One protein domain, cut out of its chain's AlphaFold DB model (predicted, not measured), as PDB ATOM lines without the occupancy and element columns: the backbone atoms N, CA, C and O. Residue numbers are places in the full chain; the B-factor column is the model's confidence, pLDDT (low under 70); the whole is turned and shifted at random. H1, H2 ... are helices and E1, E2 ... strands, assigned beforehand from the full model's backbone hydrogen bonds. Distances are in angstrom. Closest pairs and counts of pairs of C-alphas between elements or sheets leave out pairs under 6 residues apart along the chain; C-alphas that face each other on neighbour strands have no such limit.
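AT A GLANCE: This is residues 4 to 56 and 123 to 137 of the 141 residues of the protein "FAD-binding oxidoreductase" of Mesorhizobium sp (UniProt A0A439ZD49). A small two-strand hairpin, E1 and E2, sits over one stretch of the long helix H1, with E2 the nearer strand. H2 packs with its last turns on H1 and reaches away from it, making one end of an elongated outline of 40 by 23 by 18 A. The 68 printed residues hold E1, E2, H1, H2 in chain order, class mixed, the sheet antiparallel. The whole is only just compact, close to loose, with a radius of gyration of the C-alphas of 12.7 A.

HOW THE PARTS SIT: E1, residues 4 to 7, and E2, residues 13 to 17, form a hairpin, antiparallel at 160 degrees; N 6 and O 14 are 3.0 A apart, within hydrogen-bond range. The closest C-alphas of E2 and H1, residues 24 to 40, are those of Val 15 and Ala 33, 6.9 A. H1 touches H2, residues 123 to 136, with residues 25 to 32 alone, at a steep tilt of 39 degrees, the same way; the closest C-alphas are those of Trp 32 and His 136, 5.5 A. E1 and E2 are apart from H2. In H1 and H2 every O i to N i+4 pair is within hydrogen-bond range.

IN THESE COORDINATES: E1 spans 10.4 A from C-alpha 4 at (-20.630, -9.243, -42.936), E2 13.6 A, H1 24.6 A, and H2 20.0 A to C-alpha 136 at (-10.708, -18.727, -40.228).

THE WHOLE: The C-alphas farthest apart, Gln 43 and Ile 123, are 41.2 A apart. Residues 57 to 122 are not printed; C-alphas 56 and 123 are 15.0 A apart across the cut. Residues 41 to 56 hold no named element, and residues 39 to 44, of which 39 and 40 belong to H1, stand free. No printed residue is under pLDDT 70.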
ATOM      1  N   ALA A   4     -19.466  -9.931 -42.396       92.06
ATOM      2  CA  ALA A   4     -20.630  -9.243 -42.936       92.06
ATOM      3  C   ALA A   4     -21.484 -10.205 -43.763       92.06
ATOM      4  O   ALA A   4     -20.953 -11.031 -44.507       92.06
ATOM      5  N   PHE A   5     -22.799 -10.048 -43.647       94.31
ATOM      6  CA  PHE A   5     -23.799 -10.741 -44.449       94.31
ATOM      7  C   PHE A   5     -24.709  -9.701 -45.076       94.31
ATOM      8  O   PHE A   5     -25.139  -8.767 -44.400       94.31
ATOM      9  N   ARG A   6     -24.998  -9.857 -46.362       94.69
ATOM     10  CA  ARG A   6     -26.018  -9.072 -47.054       94.69
ATOM     11  C   ARG A   6     -26.616  -9.894 -48.178       94.69
ATOM     12  O   ARG A   6     -25.968 -10.808 -48.676       94.69
ATOM     13  N   THR A   7     -27.807  -9.524 -48.609       95.06
ATOM     14  CA  THR A   7     -28.359  -9.984 -49.880       95.06
ATOM     15  C   THR A   7     -28.136  -8.926 -50.951       95.06
ATOM     16  O   THR A   7     -27.929  -7.744 -50.653       95.06
ATOM     17  N   ASP A   8     -28.107  -9.349 -52.208       95.25
ATOM     18  CA  ASP A   8     -28.265  -8.433 -53.331       95.25
ATOM     19  C   ASP A   8     -29.711  -8.426 -53.847       95.25
ATOM     20  O   ASP A   8     -30.589  -9.099 -53.306       95.25
ATOM     21  N   ASN A   9     -29.962  -7.654 -54.905       96.81
ATOM     22  CA  ASN A   9     -31.294  -7.525 -55.495       96.81
ATOM     23  C   ASN A   9     -31.810  -8.819 -56.156       96.81
ATOM     24  O   ASN A   9     -33.008  -8.952 -56.371       96.81
ATOM     25  N   ALA A  10     -30.925  -9.766 -56.483       95.50
ATOM     26  CA  ALA A  10     -31.295 -11.069 -57.037       95.50
ATOM     27  C   ALA A  10     -31.544 -12.120 -55.938       95.50
ATOM     28  O   ALA A  10     -31.788 -13.284 -56.244       95.50
ATOM     29  N   GLY A  11     -31.462 -11.732 -54.659       91.81
ATOM     30  CA  GLY A  11     -31.636 -12.638 -53.526       91.81
ATOM     31  C   GLY A  11     -30.408 -13.493 -53.211       91.81
ATOM     32  O   GLY A  11     -30.501 -14.398 -52.384       91.81
ATOM     33  N   ARG A  12     -29.243 -13.213 -53.812       93.69
ATOM     34  CA  ARG A  12     -28.009 -13.959 -53.529       93.69
ATOM     35  C   ARG A  12     -27.450 -13.553 -52.172       93.69
ATOM     36  O   ARG A  12     -27.305 -12.363 -51.885       93.69
ATOM     37  N   LEU A  13     -27.086 -14.535 -51.349       93.81
ATOM     38  CA  LEU A  13     -26.404 -14.297 -50.078       93.81
ATOM     39  C   LEU A  13     -24.922 -13.993 -50.325       93.81
ATOM     40  O   LEU A  13     -24.179 -14.820 -50.845       93.81
ATOM     41  N   ILE A  14     -24.475 -12.822 -49.884       95.56
ATOM     42  CA  ILE A  14     -23.077 -12.397 -49.937       95.56
ATOM     43  C   ILE A  14     -22.506 -12.440 -48.526       95.56
ATOM     44  O   ILE A  14     -22.999 -11.769 -47.614       95.56
ATOM     45  N   VAL A  15     -21.420 -13.196 -48.371       95.50
ATOM     46  CA  VAL A  15     -20.670 -13.326 -47.121       95.50
ATOM     47  C   VAL A  15     -19.286 -12.735 -47.307       95.50
ATOM     48  O   VAL A  15     -18.582 -13.076 -48.252       95.50
ATOM     49  N   GLY A  16     -18.893 -11.844 -46.401       94.12
ATOM     50  CA  GLY A  16     -17.622 -11.137 -46.482       94.12
ATOM     51  C   GLY A  16     -16.845 -11.160 -45.174       94.12
ATOM     52  O   GLY A  16     -17.416 -11.093 -44.084       94.12
ATOM     53  N   SER A  17     -15.523 -11.207 -45.298       94.44
ATOM     54  CA  SER A  17     -14.575 -10.976 -44.210       94.44
ATOM     55  C   SER A  17     -13.230 -10.505 -44.774       94.44
ATOM     56  O   SER A  17     -13.081 -10.325 -45.982       94.44
ATOM     57  N   VAL A  18     -12.253 -10.275 -43.900       93.75
ATOM     58  CA  VAL A  18     -10.868  -9.999 -44.293       93.75
ATOM     59  C   VAL A  18     -10.197 -11.321 -44.666       93.75
ATOM     60  O   VAL A  18     -10.348 -12.312 -43.966       93.75
ATOM     61  N   GLY A  19      -9.450 -11.364 -45.761       93.88
ATOM     62  CA  GLY A  19      -8.751 -12.582 -46.163       93.88
ATOM     63  C   GLY A  19      -8.402 -12.566 -47.639       93.88
ATOM     64  O   GLY A  19      -9.194 -12.112 -48.464       93.88
ATOM     65  N   ALA A  20      -7.203 -13.033 -47.971       95.00
ATOM     66  CA  ALA A  20      -6.764 -13.132 -49.354       95.00
ATOM     67  C   ALA A  20      -7.153 -14.504 -49.914       95.00
ATOM     68  O   ALA A  20      -6.796 -15.540 -49.352       95.00
ATOM     69  N   LEU A  21      -7.864 -14.525 -51.044       95.25
ATOM     70  CA  LEU A  21      -8.183 -15.767 -51.752       95.25
ATOM     71  C   LEU A  21      -7.025 -16.141 -52.683       95.25
ATOM     72  O   LEU A  21      -7.141 -16.102 -53.906       95.25
ATOM     73  N   ARG A  22      -5.876 -16.458 -52.080       94.19
ATOM     74  CA  ARG A  22      -4.686 -16.970 -52.766       94.19
ATOM     75  C   ARG A  22      -3.999 -18.044 -51.930       94.19
ATOM     76  O   ARG A  22      -4.111 -18.048 -50.704       94.19
ATOM     77  N   GLY A  23      -3.268 -18.944 -52.588       94.25
ATOM     78  CA  GLY A  23      -2.555 -20.037 -51.919       94.25
ATOM     79  C   GLY A  23      -3.472 -20.854 -50.996       94.25
ATOM     80  O   GLY A  23      -4.612 -21.157 -51.346       94.25
ATOM     81  N   ALA A  24      -2.993 -21.167 -49.789       94.19
ATOM     82  CA  ALA A  24      -3.786 -21.870 -48.773       94.19
ATOM     83  C   ALA A  24      -5.013 -21.066 -48.288       94.19
ATOM     84  O   ALA A  24      -6.016 -21.655 -47.874       94.19
ATOM     85  N   GLY A  25      -4.963 -19.730 -48.384       94.62
ATOM     86  CA  GLY A  25      -6.039 -18.831 -47.967       94.62
ATOM     87  C   GLY A  25      -7.359 -19.107 -48.683       94.62
ATOM     88  O   GLY A  25      -8.408 -19.090 -48.040       94.62
ATOM     89  N   THR A  26      -7.325 -19.474 -49.970       95.56
ATOM     90  CA  THR A  26      -8.531 -19.808 -50.748       95.56
ATOM     91  C   THR A  26      -9.337 -20.926 -50.086       95.56
ATOM     92  O   THR A  26     -10.525 -20.759 -49.811       95.56
ATOM     93  N   VAL A  27      -8.696 -22.053 -49.763       96.06
ATOM     94  CA  VAL A  27      -9.381 -23.209 -49.159       96.06
ATOM     95  C   VAL A  27      -9.843 -22.890 -47.737       96.06
ATOM     96  O   VAL A  27     -10.976 -23.210 -47.368       96.06
ATOM     97  N   ILE A  28      -8.998 -22.222 -46.946       96.56
ATOM     98  CA  ILE A  28      -9.304 -21.854 -45.557       96.56
ATOM     99  C   ILE A  28     -10.543 -20.952 -45.497       96.56
ATOM    100  O   ILE A  28     -11.492 -21.247 -44.766       96.56
ATOM    101  N   HIS A  29     -10.565 -19.880 -46.289       96.69
ATOM    102  CA  HIS A  29     -11.647 -18.897 -46.285       96.69
ATOM    103  C   HIS A  29     -12.938 -19.459 -46.882       96.69
ATOM    104  O   HIS A  29     -14.014 -19.228 -46.332       96.69
ATOM    105  N   ARG A  30     -12.850 -20.275 -47.938       95.50
ATOM    106  CA  ARG A  30     -14.016 -20.948 -48.525       95.50
ATOM    107  C   ARG A  30     -14.680 -21.904 -47.529       95.50
ATOM    108  O   ARG A  30     -15.897 -21.886 -47.350       95.50
ATOM    109  N   ASN A  31     -13.880 -22.705 -46.827       95.00
ATOM    110  CA  ASN A  31     -14.391 -23.616 -45.804       95.00
ATOM    111  C   ASN A  31     -14.956 -22.859 -44.601       95.00
ATOM    112  O   ASN A  31     -15.986 -23.257 -44.058       95.00
ATOM    113  N   TRP A  32     -14.316 -21.762 -44.197       95.69
ATOM    114  CA  TRP A  32     -14.859 -20.874 -43.175       95.69
ATOM    115  C   TRP A  32     -16.227 -20.311 -43.577       95.69
ATOM    116  O   TRP A  32     -17.160 -20.409 -42.781       95.69
ATOM    117  N   ALA A  33     -16.382 -19.811 -44.808       95.44
ATOM    118  CA  ALA A  33     -17.639 -19.240 -45.289       95.44
ATOM    119  C   ALA A  33     -18.776 -20.268 -45.226       95.44
ATOM    120  O   ALA A  33     -19.819 -19.989 -44.638       95.44
ATOM    121  N   ARG A  34     -18.547 -21.498 -45.711       94.38
ATOM    122  CA  ARG A  34     -19.530 -22.596 -45.624       94.38
ATOM    123  C   ARG A  34     -19.927 -22.920 -44.188       94.38
ATOM    124  O   ARG A  34     -21.115 -23.009 -43.885       94.38
ATOM    125  N   ARG A  35     -18.946 -23.063 -43.284       93.69
ATOM    126  CA  ARG A  35     -19.221 -23.314 -41.858       93.69
ATOM    127  C   ARG A  35     -20.022 -22.172 -41.243       93.69
ATOM    128  O   ARG A  35     -20.942 -22.422 -40.471       93.69
ATOM    129  N   ARG A  36     -19.691 -20.923 -41.585       94.06
ATOM    130  CA  ARG A  36     -20.354 -19.744 -41.028       94.06
ATOM    131  C   ARG A  36     -21.787 -19.595 -41.536       94.06
ATOM    132  O   ARG A  36     -22.656 -19.307 -40.720       94.06
ATOM    133  N   ILE A  37     -22.035 -19.844 -42.825       94.31
ATOM    134  CA  ILE A  37     -23.388 -19.869 -43.399       94.31
ATOM    135  C   ILE A  37     -24.221 -20.949 -42.714       94.31
ATOM    136  O   ILE A  37     -25.266 -20.630 -42.165       94.31
ATOM    137  N   ARG A  38     -23.721 -22.191 -42.643       93.88
ATOM    138  CA  ARG A  38     -24.430 -23.307 -41.994       93.88
ATOM    139  C   ARG A  38     -24.766 -23.019 -40.528       93.88
ATOM    140  O   ARG A  38     -25.837 -23.385 -40.064       93.88
ATOM    141  N   ALA A  39     -23.856 -22.369 -39.803       92.94
ATOM    142  CA  ALA A  39     -24.050 -22.043 -38.394       92.94
ATOM    143  C   ALA A  39     -25.074 -20.920 -38.155       92.94
ATOM    144  O   ALA A  39     -25.745 -20.933 -37.130       92.94
ATOM    145  N   LEU A  40     -25.163 -19.930 -39.050       93.81
ATOM    146  CA  LEU A  40     -26.057 -18.775 -38.879       93.81
ATOM    147  C   LEU A  40     -27.401 -18.930 -39.590       93.81
ATOM    148  O   LEU A  40     -28.394 -18.365 -39.146       93.81
ATOM    149  N   PHE A  41     -27.423 -19.680 -40.686       92.81
ATOM    150  CA  PHE A  41     -28.584 -19.872 -41.544       92.81
ATOM    151  C   PHE A  41     -28.794 -21.370 -41.809       92.81
ATOM    152  O   PHE A  41     -28.718 -21.813 -42.953       92.81
ATOM    153  N   PRO A  42     -29.036 -22.196 -40.777       93.31
ATOM    154  CA  PRO A  42     -29.236 -23.634 -40.973       93.31
ATOM    155  C   PRO A  42     -30.387 -23.953 -41.943       93.31
ATOM    156  O   PRO A  42     -30.345 -24.965 -42.637       93.31
ATOM    157  N   GLN A  43     -31.382 -23.068 -42.046       92.81
ATOM    158  CA  GLN A  43     -32.546 -23.214 -42.919       92.81
ATOM    159  C   GLN A  43     -32.242 -23.141 -44.422       92.81
ATOM    160  O   GLN A  43     -33.075 -23.578 -45.207       92.81
ATOM    161  N   VAL A  44     -31.086 -22.605 -44.843       87.25
ATOM    162  CA  VAL A  44     -30.724 -22.579 -46.277       87.25
ATOM    163  C   VAL A  44     -30.092 -23.887 -46.762       87.25
ATOM    164  O   VAL A  44     -29.844 -24.032 -47.953       87.25
ATOM    165  N   GLY A  45     -29.847 -24.849 -45.865       87.56
ATOM    166  CA  GLY A  45     -29.269 -26.142 -46.220       87.56
ATOM    167  C   GLY A  45     -27.815 -26.049 -46.695       87.56
ATOM    168  O   GLY A  45     -27.041 -25.195 -46.251       87.56
ATOM    169  N   GLU A  46     -27.415 -26.977 -47.565       86.69
ATOM    170  CA  GLU A  46     -26.111 -26.910 -48.220       86.69
ATOM    171  C   GLU A  46     -26.151 -25.922 -49.383       86.69
ATOM    172  O   GLU A  46     -27.013 -26.005 -50.252       86.69
ATOM    173  N   VAL A  47     -25.199 -24.988 -49.390       86.44
ATOM    174  CA  VAL A  47     -25.080 -23.962 -50.426       86.44
ATOM    175  C   VAL A  47     -23.755 -24.101 -51.164       86.44
ATOM    176  O   VAL A  47     -22.693 -24.291 -50.553       86.44
ATOM    177  N   GLU A  48     -23.810 -23.976 -52.484       91.06
ATOM    178  CA  GLU A  48     -22.620 -23.826 -53.311       91.06
ATOM    179  C   GLU A  48     -22.162 -22.363 -53.323       91.06
ATOM    180  O   GLU A  48     -22.960 -21.431 -53.268       91.06
ATOM    181  N   LEU A  49     -20.845 -22.154 -53.353       94.06
ATOM    182  CA  LEU A  49     -20.269 -20.817 -53.478       94.06
ATOM    183  C   LEU A  49     -20.019 -20.558 -54.962       94.06
ATOM    184  O   LEU A  49     -19.005 -21.000 -55.497       94.06
ATOM    185  N   GLU A  50     -20.958 -19.872 -55.609       94.88
ATOM    186  CA  GLU A  50     -20.918 -19.597 -57.052       94.88
ATOM    187  C   GLU A  50     -19.764 -18.668 -57.441       94.88
ATOM    188  O   GLU A  50     -19.143 -18.830 -58.492       94.88
ATOM    189  N   HIS A  51     -19.480 -17.670 -56.602       95.38
ATOM    190  CA  HIS A  51     -18.502 -16.624 -56.877       95.38
ATOM    191  C   HIS A  51     -17.638 -16.342 -55.656       95.38
ATOM    192  O   HIS A  51     -18.101 -16.368 -54.514       95.38
ATOM    193  N   GLU A  52     -16.382 -15.997 -55.912       95.81
ATOM    194  CA  GLU A  52     -15.436 -15.599 -54.884       95.81
ATOM    195  C   GLU A  52     -14.500 -14.515 -55.421       95.81
ATOM    196  O   GLU A  52     -14.078 -14.540 -56.576       95.81
ATOM    197  N   TRP A  53     -14.202 -13.525 -54.588       96.50
ATOM    198  CA  TRP A  53     -13.286 -12.446 -54.927       96.50
ATOM    199  C   TRP A  53     -12.644 -11.894 -53.661       96.50
ATOM    200  O   TRP A  53     -13.163 -12.029 -52.552       96.50
ATOM    201  N   TYR A  54     -11.496 -11.253 -53.833       95.75
ATOM    202  CA  TYR A  54     -10.833 -10.499 -52.781       95.75
ATOM    203  C   TYR A  54     -10.220  -9.238 -53.383       95.75
ATOM    204  O   TYR A  54     -10.097  -9.102 -54.600       95.75
ATOM    205  N   GLY A  55      -9.855  -8.290 -52.527       93.75
ATOM    206  CA  GLY A  55      -9.307  -7.013 -52.958       93.75
ATOM    207  C   GLY A  55      -8.350  -6.430 -51.936       93.75
ATOM    208  O   GLY A  55      -8.056  -7.032 -50.903       93.75
ATOM    209  N   ARG A  56      -7.856  -5.229 -52.236       92.31
ATOM    210  CA  ARG A  56      -6.942  -4.497 -51.359       92.31
ATOM    211  C   ARG A  56      -7.716  -3.481 -50.532       92.31
ATOM    212  O   ARG A  56      -8.510  -2.716 -51.069       92.31
ATOM    213  N   ILE A 123       5.624  -7.062 -45.036       94.06
ATOM    214  CA  ILE A 123       5.587  -7.762 -43.744       94.06
ATOM    215  C   ILE A 123       4.200  -7.625 -43.111       94.06
ATOM    216  O   ILE A 123       3.625  -8.609 -42.656       94.06
ATOM    217  N   ARG A 124       3.631  -6.414 -43.119       91.88
ATOM    218  CA  ARG A 124       2.281  -6.163 -42.596       91.88
ATOM    219  C   ARG A 124       1.219  -6.923 -43.386       91.88
ATOM    220  O   ARG A 124       0.322  -7.493 -42.781       91.88
ATOM    221  N   GLU A 125       1.330  -6.951 -44.714       92.38
ATOM    222  CA  GLU A 125       0.438  -7.729 -45.583       92.38
ATOM    223  C   GLU A 125       0.482  -9.215 -45.202       92.38
ATOM    224  O   GLU A 125      -0.569  -9.799 -44.947       92.38
ATOM    225  N   GLY A 126       1.682  -9.786 -45.045       93.62
ATOM    226  CA  GLY A 126       1.859 -11.166 -44.587       93.62
ATOM    227  C   GLY A 126       1.280 -11.422 -43.192       93.62
ATOM    228  O   GLY A 126       0.585 -12.414 -42.992       93.62
ATOM    229  N   TYR A 127       1.496 -10.508 -42.239       93.56
ATOM    230  CA  TYR A 127       0.920 -10.598 -40.892       93.56
ATOM    231  C   TYR A 127      -0.614 -10.639 -40.923       93.56
ATOM    232  O   TYR A 127      -1.221 -11.515 -40.303       93.56
ATOM    233  N   TYR A 128      -1.251  -9.731 -41.669       92.62
ATOM    234  CA  TYR A 128      -2.709  -9.705 -41.786       92.62
ATOM    235  C   TYR A 128      -3.261 -10.936 -42.505       92.62
ATOM    236  O   TYR A 128      -4.301 -11.456 -42.104       92.62
ATOM    237  N   GLU A 129      -2.577 -11.414 -43.541       94.06
ATOM    238  CA  GLU A 129      -2.989 -12.604 -44.281       94.06
ATOM    239  C   GLU A 129      -2.921 -13.865 -43.411       94.06
ATOM    240  O   GLU A 129      -3.900 -14.607 -43.336       94.06
ATOM    241  N   LEU A 130      -1.821 -14.068 -42.682       95.12
ATOM    242  CA  LEU A 130      -1.682 -15.184 -41.745       95.12
ATOM    243  C   LEU A 130      -2.694 -15.089 -40.600       95.12
ATOM    244  O   LEU A 130      -3.354 -16.076 -40.277       95.12
ATOM    245  N   GLY A 131      -2.870 -13.900 -40.018       94.62
ATOM    246  CA  GLY A 131      -3.853 -13.673 -38.958       94.62
ATOM    247  C   GLY A 131      -5.282 -13.992 -39.408       94.62
ATOM    248  O   GLY A 131      -6.028 -14.646 -38.679       94.62
ATOM    249  N   ALA A 132      -5.653 -13.595 -40.630       94.56
ATOM    250  CA  ALA A 132      -6.950 -13.919 -41.219       94.56
ATOM    251  C   ALA A 132      -7.115 -15.425 -41.473       94.56
ATOM    252  O   ALA A 132      -8.193 -15.971 -41.244       94.56
ATOM    253  N   GLN A 133      -6.064 -16.114 -41.928       95.62
ATOM    254  CA  GLN A 133      -6.090 -17.566 -42.102       95.62
ATOM    255  C   GLN A 133      -6.303 -18.284 -40.768       95.62
ATOM    256  O   GLN A 133      -7.224 -19.092 -40.666       95.62
ATOM    257  N   ILE A 134      -5.531 -17.938 -39.733       95.25
ATOM    258  CA  ILE A 134      -5.653 -18.527 -38.390       95.25
ATOM    259  C   ILE A 134      -7.057 -18.298 -37.820       95.25
ATOM    260  O   ILE A 134      -7.693 -19.239 -37.356       95.25
ATOM    261  N   ALA A 135      -7.582 -17.076 -37.913       93.31
ATOM    262  CA  ALA A 135      -8.921 -16.754 -37.423       93.31
ATOM    263  C   ALA A 135     -10.053 -17.473 -38.187       93.31
ATOM    264  O   ALA A 135     -11.168 -17.592 -37.676       93.31
ATOM    265  N   HIS A 136      -9.780 -17.951 -39.404       95.62
ATOM    266  CA  HIS A 136     -10.708 -18.727 -40.228       95.62
ATOM    267  C   HIS A 136     -10.492 -20.244 -40.140       95.62
ATOM    268  O   HIS A 136     -11.284 -21.008 -40.705       95.62
ATOM    269  N   LEU A 137      -9.480 -20.716 -39.411       94.12
ATOM    270  CA  LEU A 137      -9.375 -22.129 -39.071       94.12
ATOM    271  C   LEU A 137     -10.500 -22.529 -38.101       94.12
ATOM    272  O   LEU A 137     -11.039 -21.693 -37.370       94.12
TER     273      LEU A 137